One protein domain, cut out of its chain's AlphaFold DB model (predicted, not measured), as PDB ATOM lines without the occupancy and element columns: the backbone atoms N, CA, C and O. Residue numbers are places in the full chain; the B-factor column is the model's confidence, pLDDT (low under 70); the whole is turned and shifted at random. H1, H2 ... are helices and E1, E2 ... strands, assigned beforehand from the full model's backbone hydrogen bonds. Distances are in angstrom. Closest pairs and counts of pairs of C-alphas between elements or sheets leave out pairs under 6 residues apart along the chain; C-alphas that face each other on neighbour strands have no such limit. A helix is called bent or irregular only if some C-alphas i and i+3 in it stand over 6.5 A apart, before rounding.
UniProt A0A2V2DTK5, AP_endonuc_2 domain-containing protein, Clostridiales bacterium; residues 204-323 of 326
ATOM      1  N   ILE A 204      15.215 -24.023  28.932       87.94
ATOM      2  CA  ILE A 204      14.707 -23.094  29.947       87.94
ATOM      3  C   ILE A 204      15.267 -21.691  29.652       87.94
ATOM      4  O   ILE A 204      16.447 -21.428  29.904       87.94
ATOM      5  N   PRO A 205      14.465 -20.758  29.105       90.19
ATOM      6  CA  PRO A 205      14.960 -19.436  28.752       90.19
ATOM      7  C   PRO A 205      15.117 -18.564  30.004       90.19
ATOM      8  O   PRO A 205      14.216 -18.473  30.835       90.19
ATOM      9  N   VAL A 206      16.251 -17.870  30.115       91.88
ATOM     10  CA  VAL A 206      16.570 -17.020  31.273       91.88
ATOM     11  C   VAL A 206      16.402 -15.545  30.915       91.88
ATOM     12  O   VAL A 206      16.914 -15.081  29.893       91.88
ATOM     13  N   ALA A 207      15.710 -14.792  31.770       92.81
ATOM     14  CA  ALA A 207      15.646 -13.336  31.702       92.81
ATOM     15  C   ALA A 207      16.479 -12.714  32.828       92.81
ATOM     16  O   ALA A 207      16.401 -13.142  33.976       92.81
ATOM     17  N   MET A 208      17.253 -11.676  32.512       91.81
ATOM     18  CA  MET A 208      17.910 -10.856  33.530       91.81
ATOM     19  C   MET A 208      16.970  -9.733  33.953       91.81
ATOM     20  O   MET A 208      16.584  -8.926  33.110       91.81
ATOM     21  N   VAL A 209      16.639  -9.656  35.241       91.38
ATOM     22  CA  VAL A 209      15.811  -8.585  35.815       91.38
ATOM     23  C   VAL A 209      16.609  -7.898  36.920       91.38
ATOM     24  O   VAL A 209      16.767  -8.447  38.014       91.38
ATOM     25  N   ALA A 210      17.159  -6.718  36.636       88.62
ATOM     26  CA  ALA A 210      18.171  -6.093  37.487       88.62
ATOM     27  C   ALA A 210      17.910  -4.603  37.747       88.62
ATOM     28  O   ALA A 210      17.485  -3.867  36.858       88.62
ATOM     29  N   ASP A 211      18.216  -4.160  38.969       90.31
ATOM     30  CA  ASP A 211      18.151  -2.748  39.342       90.31
ATOM     31  C   ASP A 211      19.509  -2.080  39.095       90.31
ATOM     32  O   ASP A 211      20.527  -2.516  39.634       90.31
ATOM     33  N   GLY A 212      19.530  -1.022  38.290       87.69
ATOM     34  CA  GLY A 212      20.718  -0.237  37.972       87.69
ATOM     35  C   GLY A 212      20.783   0.153  36.497       87.69
ATOM     36  O   GLY A 212      19.843  -0.058  35.732       87.69
ATOM     37  N   LEU A 213      21.923   0.722  36.100       84.31
ATOM     38  CA  LEU A 213      22.158   1.182  34.732       84.31
ATOM     39  C   LEU A 213      22.405   0.005  33.781       84.31
ATOM     40  O   LEU A 213      23.329  -0.788  33.985       84.31
ATOM     41  N   ALA A 214      21.652  -0.046  32.680       85.81
ATOM     42  CA  ALA A 214      21.811  -1.042  31.619       85.81
ATOM     43  C   ALA A 214      23.253  -1.154  31.088       85.81
ATOM     44  O   ALA A 214      23.708  -2.229  30.698       85.81
ATOM     45  N   GLU A 215      23.994  -0.045  31.032       85.38
ATOM     46  CA  GLU A 215      25.398  -0.039  30.603       85.38
ATOM     47  C   GLU A 215      26.328  -0.746  31.598       85.38
ATOM     48  O   GLU A 215      27.190  -1.515  31.176       85.38
ATOM     49  N   SER A 216      26.110  -0.582  32.906       81.62
ATOM     50  CA  SER A 216      26.904  -1.258  33.938       81.62
ATOM     51  C   SER A 216      26.795  -2.776  33.818       81.62
ATOM     52  O   SER A 216      27.807  -3.474  33.820       81.62
ATOM     53  N   PHE A 217      25.578  -3.292  33.636       80.44
ATOM     54  CA  PHE A 217      25.360  -4.725  33.451       80.44
ATOM     55  C   PHE A 217      25.937  -5.229  32.132       80.44
ATOM     56  O   PHE A 217      26.593  -6.268  32.118       80.44
ATOM     57  N   ARG A 218      25.765  -4.484  31.032       80.69
ATOM     58  CA  ARG A 218      26.371  -4.847  29.744       80.69
ATOM     59  C   ARG A 218      27.888  -4.953  29.848       80.69
ATOM     60  O   ARG A 218      28.436  -5.952  29.402       80.69
ATOM     61  N   ASN A 219      28.554  -3.991  30.481       78.62
ATOM     62  CA  ASN A 219      30.010  -4.017  30.638       78.62
ATOM     63  C   ASN A 219      30.480  -5.250  31.422       78.62
ATOM     64  O   ASN A 219      31.429  -5.914  31.009       78.62
ATOM     65  N   VAL A 220      29.773  -5.605  32.501       78.38
ATOM     66  CA  VAL A 220      30.091  -6.787  33.314       78.38
ATOM     67  C   VAL A 220      29.800  -8.082  32.550       78.38
ATOM     68  O   VAL A 220      30.708  -8.869  32.302       78.38
ATOM     69  N   TYR A 221      28.558  -8.317  32.127       79.12
ATOM     70  CA  TYR A 221      28.162  -9.608  31.552       79.12
ATOM     71  C   TYR A 221      28.737  -9.856  30.156       79.12
ATOM     72  O   TYR A 221      28.997 -11.010  29.812       79.12
ATOM     73  N   ARG A 222      28.995  -8.808  29.363       81.44
ATOM     74  CA  ARG A 222      29.736  -8.943  28.102       81.44
ATOM     75  C   ARG A 222      31.192  -9.300  28.358       81.44
ATOM     76  O   ARG A 222      31.693 -10.226  27.729       81.44
ATOM     77  N   GLY A 223      31.844  -8.624  29.309       74.94
ATOM     78  CA  GLY A 223      33.221  -8.929  29.708       74.94
ATOM     79  C   GLY A 223      33.384 -10.350  30.253       74.94
ATOM     80  O   GLY A 223      34.408 -10.986  30.027       74.94
ATOM     81  N   LEU A 224      32.346 -10.881  30.905       73.88
ATOM     82  CA  LEU A 224      32.313 -12.259  31.402       73.88
ATOM     83  C   LEU A 224      31.891 -13.295  30.343       73.88
ATOM     84  O   LEU A 224      31.952 -14.492  30.629       73.88
ATOM     85  N   GLY A 225      31.471 -12.870  29.145       82.38
ATOM     86  CA  GLY A 225      30.972 -13.756  28.086       82.38
ATOM     87  C   GLY A 225      29.605 -14.387  28.383       82.38
ATOM     88  O   GLY A 225      29.268 -15.408  27.794       82.38
ATOM     89  N   LEU A 226      28.826 -13.804  29.299       83.56
ATOM     90  CA  LEU A 226      27.547 -14.347  29.771       83.56
ATOM     91  C   LEU A 226      26.316 -13.653  29.154       83.56
ATOM     92  O   LEU A 226      25.191 -14.118  29.315       83.56
ATOM     93  N   GLU A 227      26.501 -12.537  28.442       85.25
ATOM     94  CA  GLU A 227      25.400 -11.724  27.894       85.25
ATOM     95  C   GLU A 227      24.468 -12.511  26.948       85.25
ATOM     96  O   GLU A 227      23.272 -12.217  26.882       85.25
ATOM     97  N   SER A 228      24.997 -13.513  26.236       88.00
ATOM     98  CA  SER A 228      24.271 -14.318  25.245       88.00
ATOM     99  C   SER A 228      23.327 -15.367  25.843       88.00
ATOM    100  O   SER A 228      22.460 -15.857  25.123       88.00
ATOM    101  N   TYR A 229      23.450 -15.698  27.132       87.94
ATOM    102  CA  TYR A 229      22.563 -16.667  27.792       87.94
ATOM    103  C   TYR A 229      21.220 -16.062  28.209       87.94
ATOM    104  O   TYR A 229      20.258 -16.789  28.448       87.94
ATOM    105  N   PHE A 230      21.128 -14.732  28.275       91.00
ATOM    106  CA  PHE A 230      19.897 -14.045  28.645       91.00
ATOM    107  C   PHE A 230      19.041 -13.785  27.406       91.00
ATOM    108  O   PHE A 230      19.364 -12.929  26.577       91.00
ATOM    109  N   ALA A 231      17.912 -14.490  27.307       91.38
ATOM    110  CA  ALA A 231      16.936 -14.313  26.238       91.38
ATOM    111  C   ALA A 231      16.393 -12.876  26.218       91.38
ATOM    112  O   ALA A 231      16.184 -12.295  25.149       91.38
ATOM    113  N   ARG A 232      16.194 -12.289  27.404       94.12
ATOM    114  CA  ARG A 232      15.789 -10.894  27.607       94.12
ATOM    115  C   ARG A 232      16.531 -10.280  28.788       94.12
ATOM    116  O   ARG A 232      16.952 -10.979  29.706       94.12
ATOM    117  N   ARG A 233      16.693  -8.959  28.747       93.94
ATOM    118  CA  ARG A 233      17.342  -8.156  29.788       93.94
ATOM    119  C   ARG A 233      16.448  -6.965  30.103       93.94
ATOM    120  O   ARG A 233      16.056  -6.252  29.184       93.94
ATOM    121  N   ILE A 234      16.094  -6.824  31.368       94.12
ATOM    122  CA  ILE A 234      15.175  -5.823  31.889       94.12
ATOM    123  C   ILE A 234      15.930  -5.087  32.989       94.12
ATOM    124  O   ILE A 234      16.316  -5.683  33.998       94.12
ATOM    125  N   TYR A 235      16.158  -3.797  32.769       93.31
ATOM    126  CA  TYR A 235      16.922  -2.945  33.670       93.31
ATOM    127  C   TYR A 235      16.023  -1.861  34.246       93.31
ATOM    128  O   TYR A 235      15.274  -1.229  33.500       93.31
ATOM    129  N   SER A 236      16.126  -1.595  35.548       92.94
ATOM    130  CA  SER A 236      15.339  -0.526  36.173       92.94
ATOM    131  C   SER A 236      15.607   0.846  35.548       92.94
ATOM    132  O   SER A 236      14.692   1.665  35.497       92.94
ATOM    133  N   SER A 237      16.808   1.090  34.999       93.50
ATOM    134  CA  SER A 237      17.116   2.320  34.252       93.50
ATOM    135  C   SER A 237      16.241   2.525  33.021       93.50
ATOM    136  O   SER A 237      15.968   3.664  32.656       93.50
ATOM    137  N   ASP A 238      15.818   1.433  32.387       94.94
ATOM    138  CA  ASP A 238      15.054   1.465  31.140       94.94
ATOM    139  C   ASP A 238      13.547   1.477  31.432       94.94
ATOM    140  O   ASP A 238      12.773   2.091  30.702       94.94
ATOM    141  N   VAL A 239      13.133   0.818  32.521       95.81
ATOM    142  CA  VAL A 239      11.730   0.744  32.967       95.81
ATOM    143  C   VAL A 239      11.318   1.981  33.780       95.81
ATOM    144  O   VAL A 239      10.150   2.361  33.783       95.81
ATOM    145  N   GLY A 240      12.265   2.623  34.469       96.81
ATOM    146  CA  GLY A 240      12.048   3.808  35.307       96.81
ATOM    147  C   GLY A 240      11.662   3.514  36.762       96.81
ATOM    148  O   GLY A 240      11.449   4.448  37.533       96.81
ATOM    149  N   VAL A 241      11.581   2.241  37.162       96.69
ATOM    150  CA  VAL A 241      11.295   1.806  38.541       96.69
ATOM    151  C   VAL A 241      12.141   0.592  38.913       96.69
ATOM    152  O   VAL A 241      12.532  -0.184  38.046       96.69
ATOM    153  N   GLU A 242      12.401   0.410  40.206       95.88
ATOM    154  CA  GLU A 242      13.145  -0.734  40.748       95.88
ATOM    155  C   GLU A 242      12.214  -1.827  41.288       95.88
ATOM    156  O   GLU A 242      11.052  -1.582  41.634       95.88
ATOM    157  N   LYS A 243      12.744  -3.045  41.430       96.88
ATOM    158  CA  LYS A 243      12.101  -4.089  42.241       96.88
ATOM    159  C   LYS A 243      11.956  -3.588  43.695       96.88
ATOM    160  O   LYS A 243      12.864  -2.918  44.193       96.88
ATOM    161  N   PRO A 244      10.848  -3.882  44.403       96.00
ATOM    162  CA  PRO A 244       9.836  -4.906  44.120       96.00
ATOM    163  C   PRO A 244       8.640  -4.427  43.274       96.00
ATOM    164  O   PRO A 244       7.582  -5.046  43.332       96.00
ATOM    165  N   SER A 245       8.750  -3.321  42.524       97.31
ATOM    166  CA  SER A 245       7.637  -2.840  41.693       97.31
ATOM    167  C   SER A 245       7.148  -3.927  40.717       97.31
ATOM    168  O   SER A 245       7.978  -4.485  39.989       97.31
ATOM    169  N   PRO A 246       5.827  -4.200  40.630       95.69
ATOM    170  CA  PRO A 246       5.284  -5.222  39.730       95.69
ATOM    171  C   PRO A 246       5.620  -4.939  38.261       95.69
ATOM    172  O   PRO A 246       5.806  -5.873  37.485       95.69
ATOM    173  N   LEU A 247       5.814  -3.665  37.895       97.00
ATOM    174  CA  LEU A 247       6.153  -3.261  36.531       97.00
ATOM    175  C   LEU A 247       7.458  -3.903  36.022       97.00
ATOM    176  O   LEU A 247       7.566  -4.192  34.830       97.00
ATOM    177  N   MET A 248       8.434  -4.178  36.900       97.38
ATOM    178  CA  MET A 248       9.674  -4.874  36.515       97.38
ATOM    179  C   MET A 248       9.399  -6.315  36.070       97.38
ATOM    180  O   MET A 248       9.930  -6.769  35.055       97.38
ATOM    181  N   PHE A 249       8.534  -7.016  36.803       96.06
ATOM    182  CA  PHE A 249       8.163  -8.402  36.533       96.06
ATOM    183  C   PHE A 249       7.202  -8.505  35.342       96.06
ATOM    184  O   PHE A 249       7.405  -9.348  34.473       96.06
ATOM    185  N   GLU A 250       6.235  -7.590  35.223       96.38
ATOM    186  CA  GLU A 250       5.359  -7.483  34.047       96.38
ATOM    187  C   GLU A 250       6.149  -7.230  32.761       96.38
ATOM    188  O   GLU A 250       5.880  -7.837  31.722       96.38
ATOM    189  N   THR A 251       7.142  -6.339  32.820       96.75
ATOM    190  CA  THR A 251       7.999  -6.044  31.666       96.75
ATOM    191  C   THR A 251       8.789  -7.283  31.254       96.75
ATOM    192  O   THR A 251       8.873  -7.584  30.063       96.75
ATOM    193  N   ALA A 252       9.319  -8.041  32.221       94.31
ATOM    194  CA  ALA A 252      10.011  -9.298  31.949       94.31
ATOM    195  C   ALA A 252       9.079 -10.357  31.344       94.31
ATOM    196  O   ALA A 252       9.421 -10.941  30.315       94.31
ATOM    197  N   LEU A 253       7.887 -10.543  31.921       95.12
ATOM    198  CA  LEU A 253       6.846 -11.447  31.427       95.12
ATOM    199  C   LEU A 253       6.528 -11.164  29.949       95.12
ATOM    200  O   LEU A 253       6.663 -12.044  29.097       95.12
ATOM    201  N   ARG A 254       6.206  -9.904  29.622       95.62
ATOM    202  CA  ARG A 254       5.877  -9.480  28.250       95.62
ATOM    203  C   ARG A 254       7.059  -9.630  27.298       95.62
ATOM    204  O   ARG A 254       6.884 -10.118  26.186       95.62
ATOM    205  N   ALA A 255       8.264  -9.240  27.718       94.31
ATOM    206  CA  ALA A 255       9.460  -9.359  26.886       94.31
ATOM    207  C   ALA A 255       9.753 -10.820  26.512       94.31
ATOM    208  O   ALA A 255      10.245 -11.089  25.413       94.31
ATOM    209  N   MET A 256       9.435 -11.754  27.410       94.00
ATOM    210  CA  MET A 256       9.579 -13.197  27.207       94.00
ATOM    211  C   MET A 256       8.422 -13.817  26.405       94.00
ATOM    212  O   MET A 256       8.469 -15.010  26.119       94.00
ATOM    213  N   GLY A 257       7.412 -13.030  26.012       93.31
ATOM    214  CA  GLY A 257       6.223 -13.524  25.311       93.31
ATOM    215  C   GLY A 257       5.313 -14.381  26.192       93.31
ATOM    216  O   GLY A 257       4.584 -15.220  25.673       93.31
ATOM    217  N   LEU A 258       5.397 -14.200  27.513       93.69
ATOM    218  CA  LEU A 258       4.628 -14.935  28.510       93.69
ATOM    219  C   LEU A 258       3.377 -14.151  28.916       93.69
ATOM    220  O   LEU A 258       3.280 -12.935  28.727       93.69
ATOM    221  N   THR A 259       2.425 -14.867  29.496       93.88
ATOM    222  CA  THR A 259       1.136 -14.349  29.957       93.88
ATOM    223  C   THR A 259       0.924 -14.656  31.435       93.88
ATOM    224  O   THR A 259       1.687 -15.396  32.047       93.88
ATOM    225  N   GLU A 260      -0.131 -14.099  32.027       93.12
ATOM    226  CA  GLU A 260      -0.505 -14.386  33.419       93.12
ATOM    227  C   GLU A 260      -0.708 -15.889  33.679       93.12
ATOM    228  O   GLU A 260      -0.366 -16.371  34.753       93.12
ATOM    229  N   ALA A 261      -1.180 -16.640  32.676       92.12
ATOM    230  CA  ALA A 261      -1.352 -18.092  32.761       92.12
ATOM    231  C   ALA A 261      -0.024 -18.858  32.898       92.12
ATOM    232  O   ALA A 261      -0.021 -20.027  33.262       92.12
ATOM    233  N   ASP A 262       1.111 -18.215  32.613       90.94
ATOM    234  CA  ASP A 262       2.434 -18.823  32.724       90.94
ATOM    235  C   ASP A 262       3.080 -18.605  34.098       90.94
ATOM    236  O   ASP A 262       4.157 -19.142  34.346       90.94
ATOM    237  N   LYS A 263       2.473 -17.818  34.995       91.25
ATOM    238  CA  LYS A 263       3.100 -17.431  36.268       91.25
ATOM    239  C   LYS A 263       3.533 -18.616  37.129       91.25
ATOM    240  O   LYS A 263       4.645 -18.601  37.649       91.25
ATOM    241  N   GLU A 264       2.727 -19.670  37.181       88.50
ATOM    242  CA  GLU A 264       2.990 -20.883  37.974       88.50
ATOM    243  C   GLU A 264       4.274 -21.624  37.554       88.50
ATOM    244  O   GLU A 264       4.895 -22.320  38.355       88.50
ATOM    245  N   ARG A 265       4.731 -21.446  36.305       85.31
ATOM    246  CA  ARG A 265       5.978 -22.049  35.798       85.31
ATOM    247  C   ARG A 265       7.171 -21.090  35.784       85.31
ATOM    248  O   ARG A 265       8.247 -21.477  35.321       85.31
ATOM    249  N   ILE A 266       7.016 -19.860  36.266       91.38
ATOM    250  CA  ILE A 266       8.085 -18.856  36.304       91.38
ATOM    251  C   ILE A 266       8.751 -18.868  37.677       91.38
ATOM    252  O   ILE A 266       8.088 -18.854  38.707       91.38
ATOM    253  N   VAL A 267      10.084 -18.847  37.672       92.00
ATOM    254  CA  VAL A 267      10.907 -18.773  38.881       92.00
ATOM    255  C   VAL A 267      11.709 -17.480  38.856       92.00
ATOM    256  O   VAL A 267      12.448 -17.223  37.903       92.00
ATOM    257  N   MET A 268      11.582 -16.676  39.910       93.31
ATOM    258  CA  MET A 268      12.463 -15.548  40.181       93.31
ATOM    259  C   MET A 268      13.535 -15.974  41.177       93.31
ATOM    260  O   MET A 268      13.241 -16.294  42.326       93.31
ATOM    261  N   MET A 269      14.789 -15.904  40.742       90.06
ATOM    262  CA  MET A 269      15.949 -16.125  41.596       90.06
ATOM    263  C   MET A 269      16.617 -14.790  41.917       90.06
ATOM    264  O   MET A 269      16.928 -14.013  41.011       90.06
ATOM    265  N   GLY A 270      16.863 -14.528  43.198       88.88
ATOM    266  CA  GLY A 270      17.493 -13.286  43.636       88.88
ATOM    267  C   GLY A 270      18.137 -13.390  45.009       88.88
ATOM    268  O   GLY A 270      18.022 -14.398  45.697       88.88
ATOM    269  N   ASN A 271      18.846 -12.339  45.403       87.75
ATOM    270  CA  ASN A 271      19.603 -12.290  46.654       87.75
ATOM    271  C   ASN A 271      19.116 -11.188  47.605       87.75
ATOM    272  O   ASN A 271      19.755 -10.931  48.623       87.75
ATOM    273  N   HIS A 272      18.019 -10.504  47.271       91.38
ATOM    274  CA  HIS A 272      17.470  -9.421  48.076       91.38
ATOM    275  C   HIS A 272      16.022  -9.709  48.483       91.38
ATOM    276  O   HIS A 272      15.100  -9.527  47.686       91.38
ATOM    277  N   VAL A 273      15.789 -10.049  49.757       93.62
ATOM    278  CA  VAL A 273      14.450 -10.426  50.263       93.62
ATOM    279  C   VAL A 273      13.381  -9.358  49.989       93.62
ATOM    280  O   VAL A 273      12.341  -9.650  49.407       93.62
ATOM    281  N   LYS A 274      13.676  -8.079  50.258       94.75
ATOM    282  CA  LYS A 274      12.703  -6.977  50.071       94.75
ATOM    283  C   LYS A 274      12.397  -6.611  48.615       94.75
ATOM    284  O   LYS A 274      11.426  -5.903  48.361       94.75
ATOM    285  N   LYS A 275      13.242  -7.023  47.668       93.56
ATOM    286  CA  LYS A 275      13.147  -6.604  46.264       93.56
ATOM    287  C   LYS A 275      12.798  -7.774  45.362       93.56
ATOM    288  O   LYS A 275      11.783  -7.733  44.677       93.56
ATOM    289  N   ASP A 276      13.632  -8.806  45.380       94.88
ATOM    290  CA  ASP A 276      13.483  -9.971  44.520       94.88
ATOM    291  C   ASP A 276      12.368 -10.878  45.034       94.88
ATOM    292  O   ASP A 276      11.421 -11.138  44.302       94.88
ATOM    293  N   ILE A 277      12.451 -11.294  46.302       96.19
ATOM    294  CA  ILE A 277      11.518 -12.262  46.896       96.19
ATOM    295  C   ILE A 277      10.144 -11.631  47.093       96.19
ATOM    296  O   ILE A 277       9.167 -12.100  46.518       96.19
ATOM    297  N   ALA A 278      10.080 -10.488  47.781       96.81
ATOM    298  CA  ALA A 278       8.827  -9.757  47.946       96.81
ATOM    299  C   ALA A 278       8.200  -9.342  46.611       96.81
ATOM    300  O   ALA A 278       6.982  -9.380  46.470       96.81
ATOM    301  N   GLY A 279       9.011  -8.962  45.620       96.38
ATOM    302  CA  GLY A 279       8.509  -8.639  44.287       96.38
ATOM    303  C   GLY A 279       7.921  -9.856  43.568       96.38
ATOM    304  O   GLY A 279       6.814  -9.768  43.043       96.38
ATOM    305  N   ALA A 280       8.617 -10.994  43.599       95.94
ATOM    306  CA  ALA A 280       8.165 -12.253  43.012       95.94
ATOM    307  C   ALA A 280       6.867 -12.759  43.652       95.94
ATOM    308  O   ALA A 280       5.886 -12.999  42.947       95.94
ATOM    309  N   ASN A 281       6.833 -12.811  44.985       97.00
ATOM    310  CA  ASN A 281       5.681 -13.273  45.751       97.00
ATOM    311  C   ASN A 281       4.450 -12.395  45.496       97.00
ATOM    312  O   ASN A 281       3.373 -12.906  45.196       97.00
ATOM    313  N   ARG A 282       4.609 -11.063  45.510       96.62
ATOM    314  CA  ARG A 282       3.520 -10.122  45.174       96.62
ATOM    315  C   ARG A 282       3.053 -10.243  43.732       96.62
ATOM    316  O   ARG A 282       1.889  -9.979  43.442       96.62
ATOM    317  N   PHE A 283       3.957 -10.594  42.823       96.31
ATOM    318  CA  PHE A 283       3.626 -10.802  41.421       96.31
ATOM    319  C   PHE A 283       2.966 -12.167  41.164       96.31
ATOM    320  O   PHE A 283       2.330 -12.338  40.123       96.31
ATOM    321  N   GLY A 284       3.059 -13.106  42.110       95.44
ATOM    322  CA  GLY A 284       2.474 -14.445  42.020       95.44
ATOM    323  C   GLY A 284       3.336 -15.441  41.244       95.44
ATOM    324  O   GLY A 284       2.789 -16.309  40.575       95.44
ATOM    325  N   ILE A 285       4.663 -15.291  41.281       94.56
ATOM    326  CA  ILE A 285       5.621 -16.239  40.687       94.56
ATOM    327  C   ILE A 285       6.505 -16.844  41.779       94.56
ATOM    328  O   ILE A 285       6.760 -16.191  42.790       94.56
ATOM    329  N   THR A 286       7.004 -18.061  41.559       94.12
ATOM    330  CA  THR A 286       7.826 -18.775  42.546       94.12
ATOM    331  C   THR A 286       9.111 -18.011  42.857       94.12
ATOM    332  O   THR A 286       9.842 -17.613  41.942       94.12
ATOM    333  N   SER A 287       9.422 -17.841  44.140       94.19
ATOM    334  CA  SER A 287      10.601 -17.121  44.615       94.19
ATOM    335  C   SER A 287      11.689 -18.053  45.160       94.19
ATOM    336  O   SER A 287      11.447 -18.959  45.956       94.19
ATOM    337  N   VAL A 288      12.929 -17.818  44.726       91.75
ATOM    338  CA  VAL A 288      14.113 -18.576  45.149       91.75
ATOM    339  C   VAL A 288      15.170 -17.612  45.680       91.75
ATOM    340  O   VAL A 288      15.674 -16.759  44.940       91.75
ATOM    341  N   LEU A 289      15.516 -17.743  46.963       90.38
ATOM    342  CA  LEU A 289      16.528 -16.917  47.622       90.38
ATOM    343  C   LEU A 289      17.920 -17.552  47.534       90.38
ATOM    344  O   LEU A 289      18.120 -18.679  47.976       90.38
ATOM    345  N   LEU A 290      18.882 -16.774  47.034       85.25
ATOM    346  CA  LEU A 290      20.317 -17.054  47.101       85.25
ATOM    347  C   LEU A 290      20.883 -16.527  48.427       85.25
ATOM    348  O   LEU A 290      21.131 -15.322  48.556       85.25
ATOM    349  N   ASP A 291      21.096 -17.393  49.417       77.69
ATOM    350  CA  ASP A 291      21.440 -16.953  50.780       77.69
ATOM    351  C   ASP A 291      22.948 -16.819  51.063       77.69
ATOM    352  O   ASP A 291      23.348 -16.240  52.075       77.69
ATOM    353  N   TRP A 292      23.805 -17.250  50.135       68.56
ATOM    354  CA  TRP A 292      25.261 -17.107  50.245       68.56
ATOM    355  C   TRP A 292      25.770 -15.695  49.901       68.56
ATOM    356  O   TRP A 292      26.972 -15.421  49.951       68.56
ATOM    357  N   SER A 293      24.881 -14.771  49.520       65.44
ATOM    358  CA  SER A 293      25.241 -13.380  49.248       65.44
ATOM    359  C   SER A 293      25.164 -12.535  50.518       65.44
ATOM    360  O   SER A 293      24.098 -12.079  50.915       65.44
ATOM    361  N   HIS A 294      26.312 -12.204  51.112       65.44
ATOM    362  CA  HIS A 294      26.372 -11.315  52.286       65.44
ATOM    363  C   HIS A 294      26.091  -9.833  51.980       65.44
ATOM    364  O   HIS A 294      26.265  -8.974  52.842       65.44
ATOM    365  N   ARG A 295      25.705  -9.499  50.741       71.25
ATOM    366  CA  ARG A 295      25.491  -8.110  50.318       71.25
ATOM    367  C   ARG A 295      24.215  -7.512  50.908       71.25
ATOM    368  O   ARG A 295      24.161  -6.301  51.107       71.25
ATOM    369  N   TYR A 296      23.209  -8.344  51.164       81.25
ATOM    370  CA  TYR A 296      21.902  -7.921  51.651       81.25
ATOM    371  C   TYR A 296      21.429  -8.835  52.787       81.25
ATOM    372  O   TYR A 296      21.860  -9.986  52.859       81.25
ATOM    373  N   PRO A 297      20.550  -8.348  53.678       79.44
ATOM    374  CA  PRO A 297      19.903  -9.202  54.665       79.44
ATOM    375  C   PRO A 297      19.123 -10.331  53.985       79.44
ATOM    376  O   PRO A 297      18.361 -10.090  53.047       79.44
ATOM    377  N   THR A 298      19.302 -11.549  54.487       81.00
ATOM    378  CA  THR A 298      18.613 -12.760  54.013       81.00
ATOM    379  C   THR A 298      17.451 -13.172  54.917       81.00
ATOM    380  O   THR A 298      16.737 -14.116  54.598       81.00
ATOM    381  N   VAL A 299      17.244 -12.468  56.035       85.31
ATOM    382  CA  VAL A 299      16.176 -12.754  57.004       85.31
ATOM    383  C   VAL A 299      14.900 -12.006  56.595       85.31
ATOM    384  O   VAL A 299      14.946 -10.776  56.520       85.31
ATOM    385  N   PRO A 300      13.776 -12.705  56.350       88.50
ATOM    386  CA  PRO A 300      12.489 -12.070  56.075       88.50
ATOM    387  C   PRO A 300      11.948 -11.308  57.290       88.50
ATOM    388  O   PRO A 300      11.934 -11.834  58.403       88.50
ATOM    389  N   GLU A 301      11.446 -10.092  57.076       92.31
ATOM    390  CA  GLU A 301      10.729  -9.302  58.089       92.31
ATOM    391  C   GLU A 301       9.205  -9.372  57.904       92.31
ATOM    392  O   GLU A 301       8.446  -9.107  58.838       92.31
ATOM    393  N   THR A 302       8.741  -9.729  56.702       92.75
ATOM    394  CA  THR A 302       7.315  -9.796  56.350       92.75
ATOM    395  C   THR A 302       6.967 -11.104  55.629       92.75
ATOM    396  O   THR A 302       7.858 -11.747  55.068       92.75
ATOM    397  N   PRO A 303       5.682 -11.517  55.600       92.81
ATOM    398  CA  PRO A 303       5.261 -12.707  54.858       92.81
ATOM    399  C   PRO A 303       5.655 -12.655  53.378       92.81
ATOM    400  O   PRO A 303       6.168 -13.638  52.857       92.81
ATOM    401  N   ASP A 304       5.519 -11.492  52.734       93.69
ATOM    402  CA  ASP A 304       5.920 -11.303  51.335       93.69
ATOM    403  C   ASP A 304       7.421 -11.546  51.120       93.69
ATOM    404  O   ASP A 304       7.828 -11.944  50.039       93.69
ATOM    405  N   GLU A 305       8.265 -11.313  52.125       95.62
ATOM    406  CA  GLU A 305       9.716 -11.519  52.037       95.62
ATOM    407  C   GLU A 305      10.135 -12.979  52.258       95.62
ATOM    408  O   GLU A 305      11.319 -13.293  52.130       95.62
ATOM    409  N   THR A 306       9.194 -13.862  52.606       95.50
ATOM    410  CA  THR A 306       9.470 -15.281  52.856       95.50
ATOM    411  C   THR A 306       9.584 -16.023  51.523       95.50
ATOM    412  O   THR A 306       8.609 -16.049  50.774       95.50
ATOM    413  N   PRO A 307      10.747 -16.606  51.185       93.69
ATOM    414  CA  PRO A 307      10.918 -17.284  49.906       93.69
ATOM    415  C   PRO A 307      10.214 -18.645  49.880       93.69
ATOM    416  O   PRO A 307      10.151 -19.321  50.908       93.69
ATOM    417  N   ASP A 308       9.767 -19.078  48.700       90.88
ATOM    418  CA  ASP A 308       9.249 -20.442  48.509       90.88
ATOM    419  C   ASP A 308      10.371 -21.479  48.671       90.88
ATOM    420  O   ASP A 308      10.176 -22.543  49.261       90.88
ATOM    421  N   PHE A 309      11.571 -21.147  48.178       90.38
ATOM    422  CA  PHE A 309      12.765 -21.981  48.294       90.38
ATOM    423  C   PHE A 309      14.006 -21.160  48.650       90.38
ATOM    424  O   PHE A 309      14.181 -20.020  48.219       90.38
ATOM    425  N   ILE A 310      14.921 -21.784  49.388       86.44
ATOM    426  CA  ILE A 310      16.253 -21.248  49.676       86.44
ATOM    427  C   ILE A 310      17.265 -22.189  49.039       86.44
ATOM    428  O   ILE A 310      17.174 -23.405  49.211       86.44
ATOM    429  N   VAL A 311      18.208 -21.615  48.303       79.69
ATOM    430  CA  VAL A 311      19.336 -22.334  47.717       79.69
ATOM    431  C   VAL A 311      20.631 -21.804  48.319       79.69
ATOM    432  O   VAL A 311      20.792 -20.595  48.508       79.69
ATOM    433  N   HIS A 312      21.555 -22.719  48.593       73.38
ATOM    434  CA  HIS A 312      22.849 -22.450  49.220       73.38
ATOM    435  C   HIS A 312      23.998 -22.513  48.211       73.38
ATOM    436  O   HIS A 312      25.082 -21.977  48.458       73.38
ATOM    437  N   THR A 313      23.755 -23.126  47.050       67.06
ATOM    438  CA  THR A 313      24.666 -23.115  45.906       67.06
ATOM    439  C   THR A 313      23.925 -22.869  44.584       67.06
ATOM    440  O   THR A 313      22.725 -23.130  44.487       67.06
ATOM    441  N   PRO A 314      24.613 -22.401  43.519       66.56
ATOM    442  CA  PRO A 314      24.004 -22.273  42.194       66.56
ATOM    443  C   PRO A 314      23.436 -23.586  41.630       66.56
ATOM    444  O   PRO A 314      22.528 -23.538  40.806       66.56
ATOM    445  N   LEU A 315      23.964 -24.744  42.047       66.69
ATOM    446  CA  LEU A 315      23.533 -26.054  41.549       66.69
ATOM    447  C   LEU A 315      22.216 -26.520  42.180       66.69
ATOM    448  O   LEU A 315      21.431 -27.165  41.489       66.69
ATOM    449  N   ASP A 316      21.921 -26.119  43.420       70.31
ATOM    450  CA  ASP A 316      20.650 -26.423  44.099       70.31
ATOM    451  C   ASP A 316      19.442 -25.904  43.291       70.31
ATOM    452  O   ASP A 316      18.332 -26.428  43.388       70.31
ATOM    453  N   LEU A 317      19.653 -24.891  42.439       73.81
ATOM    454  CA  LEU A 317      18.628 -24.390  41.524       73.81
ATOM    455  C   LEU A 317      18.097 -25.492  40.599       73.81
ATOM    456  O   LEU A 317      16.903 -25.513  40.305       73.81
ATOM    457  N   LEU A 318      18.954 -26.405  40.134       72.56
ATOM    458  CA  LEU A 318      18.534 -27.491  39.247       72.56
ATOM    459  C   LEU A 318      17.546 -28.431  39.948       72.56
ATOM    460  O   LEU A 318      16.593 -28.892  39.319       72.56
ATOM    461  N   GLU A 319      17.709 -28.649  41.255       72.69
ATOM    462  CA  GLU A 319      16.765 -29.436  42.050       72.69
ATOM    463  C   GLU A 319      15.407 -28.742  42.135       72.69
ATOM    464  O   GLU A 319      14.385 -29.362  41.836       72.69
ATOM    465  N   VAL A 320      15.392 -27.444  42.455       76.38
ATOM    466  CA  VAL A 320      14.155 -26.646  42.522       76.38
ATOM    467  C   VAL A 320      13.423 -26.667  41.180       76.38
ATOM    468  O   VAL A 320      12.205 -26.834  41.131       76.38
ATOM    469  N   LEU A 321      14.158 -26.555  40.070       76.50
ATOM    470  CA  LEU A 321      13.568 -26.561  38.734       76.50
ATOM    471  C   LEU A 321      12.976 -27.919  38.334       76.50
ATOM    472  O   LEU A 321      12.057 -27.926  37.512       76.50
ATOM    473  N   SER A 322      13.472 -29.017  38.917       69.69
ATOM    474  CA  SER A 322      13.032 -30.397  38.660       69.69
ATOM    475  C   SER A 322      11.786 -30.829  39.443       69.69
ATOM    476  O   SER A 322      11.213 -31.883  39.154       69.69
ATOM    477  N   LEU A 323      11.351 -30.039  40.433       66.19
ATOM    478  CA  LEU A 323      10.160 -30.354  41.219       66.19
ATOM    479  C   LEU A 323       8.897 -30.312  40.336       66.19
ATOM    480  O   LEU A 323       8.764 -29.396  39.515       66.19
TER     481      LEU A 323
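Overview. This is residues 204 to 323 of the 326 residues of the protein "AP_endonuc_2 domain-containing protein" of Clostridiales bacterium (UniProt A0A2V2DTK5). Two small parallel sheets, the pair E1 E2 and the trio E3 E4 E5, stand edge to edge with a gap between E1 and E3, and helices cover both sides: H3 and H5 on one side, H6 over the other face of the trio and H1 loosely over the other side of the pair. The trio alone makes three layers, a sheet between H5 and H6. The 120 printed residues hold six named helices and five named strands, in the order E1 H1 E2 H2 H3 H4 E3 H5 E4 E5 H6, of mixed class. The whole is compact and rounded, with a radius of gyration of the C-alphas of 13.8 A and spans of 33 by 32 by 29 A.

Arrangement. E1, residues 206 to 210, H1, residues 214 to 223, and E2, residues 230 to 235, form a strand-helix-strand unit, two parallel neighbour strands with a helix between, its crossover right-handed. N 208 and O 232 are 2.9 A apart, within hydrogen-bond range. H2, residues 236 to 239, only just touches H1, with 3 pairs of C-alphas within 8 A, the closest Ala 214 and Ser 237 at 6.3 A. H3, residues 246 to 255, touches H2; its closest C-alpha pair to E2 is Ala 252 and Ile 234, 6.2 A. H4, residues 260 to 265, is near H3 and irregular: C-alphas 261 and 264 are 7.3 A apart. E3, residues 267 to 270, H5, residues 273 to 283, and E4, residues 286 to 290, form a second such unit, also right-handed; N 268 and O 286 are 2.8 A apart. E1 and E3 are near each other. H5 is on the sheet at a height of 8.5 A, along the strands, and touches H3 at a steep tilt of 65 degrees, the closest C-alphas being Pro 246 and Phe 283, 6.1 A. E5, residues 309 to 311, is parallel to E4, with N 289 and O 309 2.9 A apart. H6, residues 316 to 322, is on the opposite face, height 8.6 A, only just over E5, with 3 of its C-alphas falling on it. O i to N i+4 pairs are all within range in H1, H3 and H6, 5 of 7 in H5 and 0 of 2 in H4, where 2 of 3 O i to N i+3 pairs are; H2 is too short for one.

Along the chain. E1 begins at C-alpha 206 (16.570, -17.020, 31.273) and H6 ends at C-alpha 322 (13.032, -30.397, 38.660). H3 is 14.1 A long, H1 and H5 14.0 A, E4 13.4 A.

Size, cuts and confidence. The C-alphas of Gly 223 and Pro 303, the two farthest apart, are 37.8 A apart. The printed part has no cut. The link E4 to E5, residues 291 to 308, is long. Residues 292 to 294, 313 to 315 and 322 to 323 have pLDDT under 70.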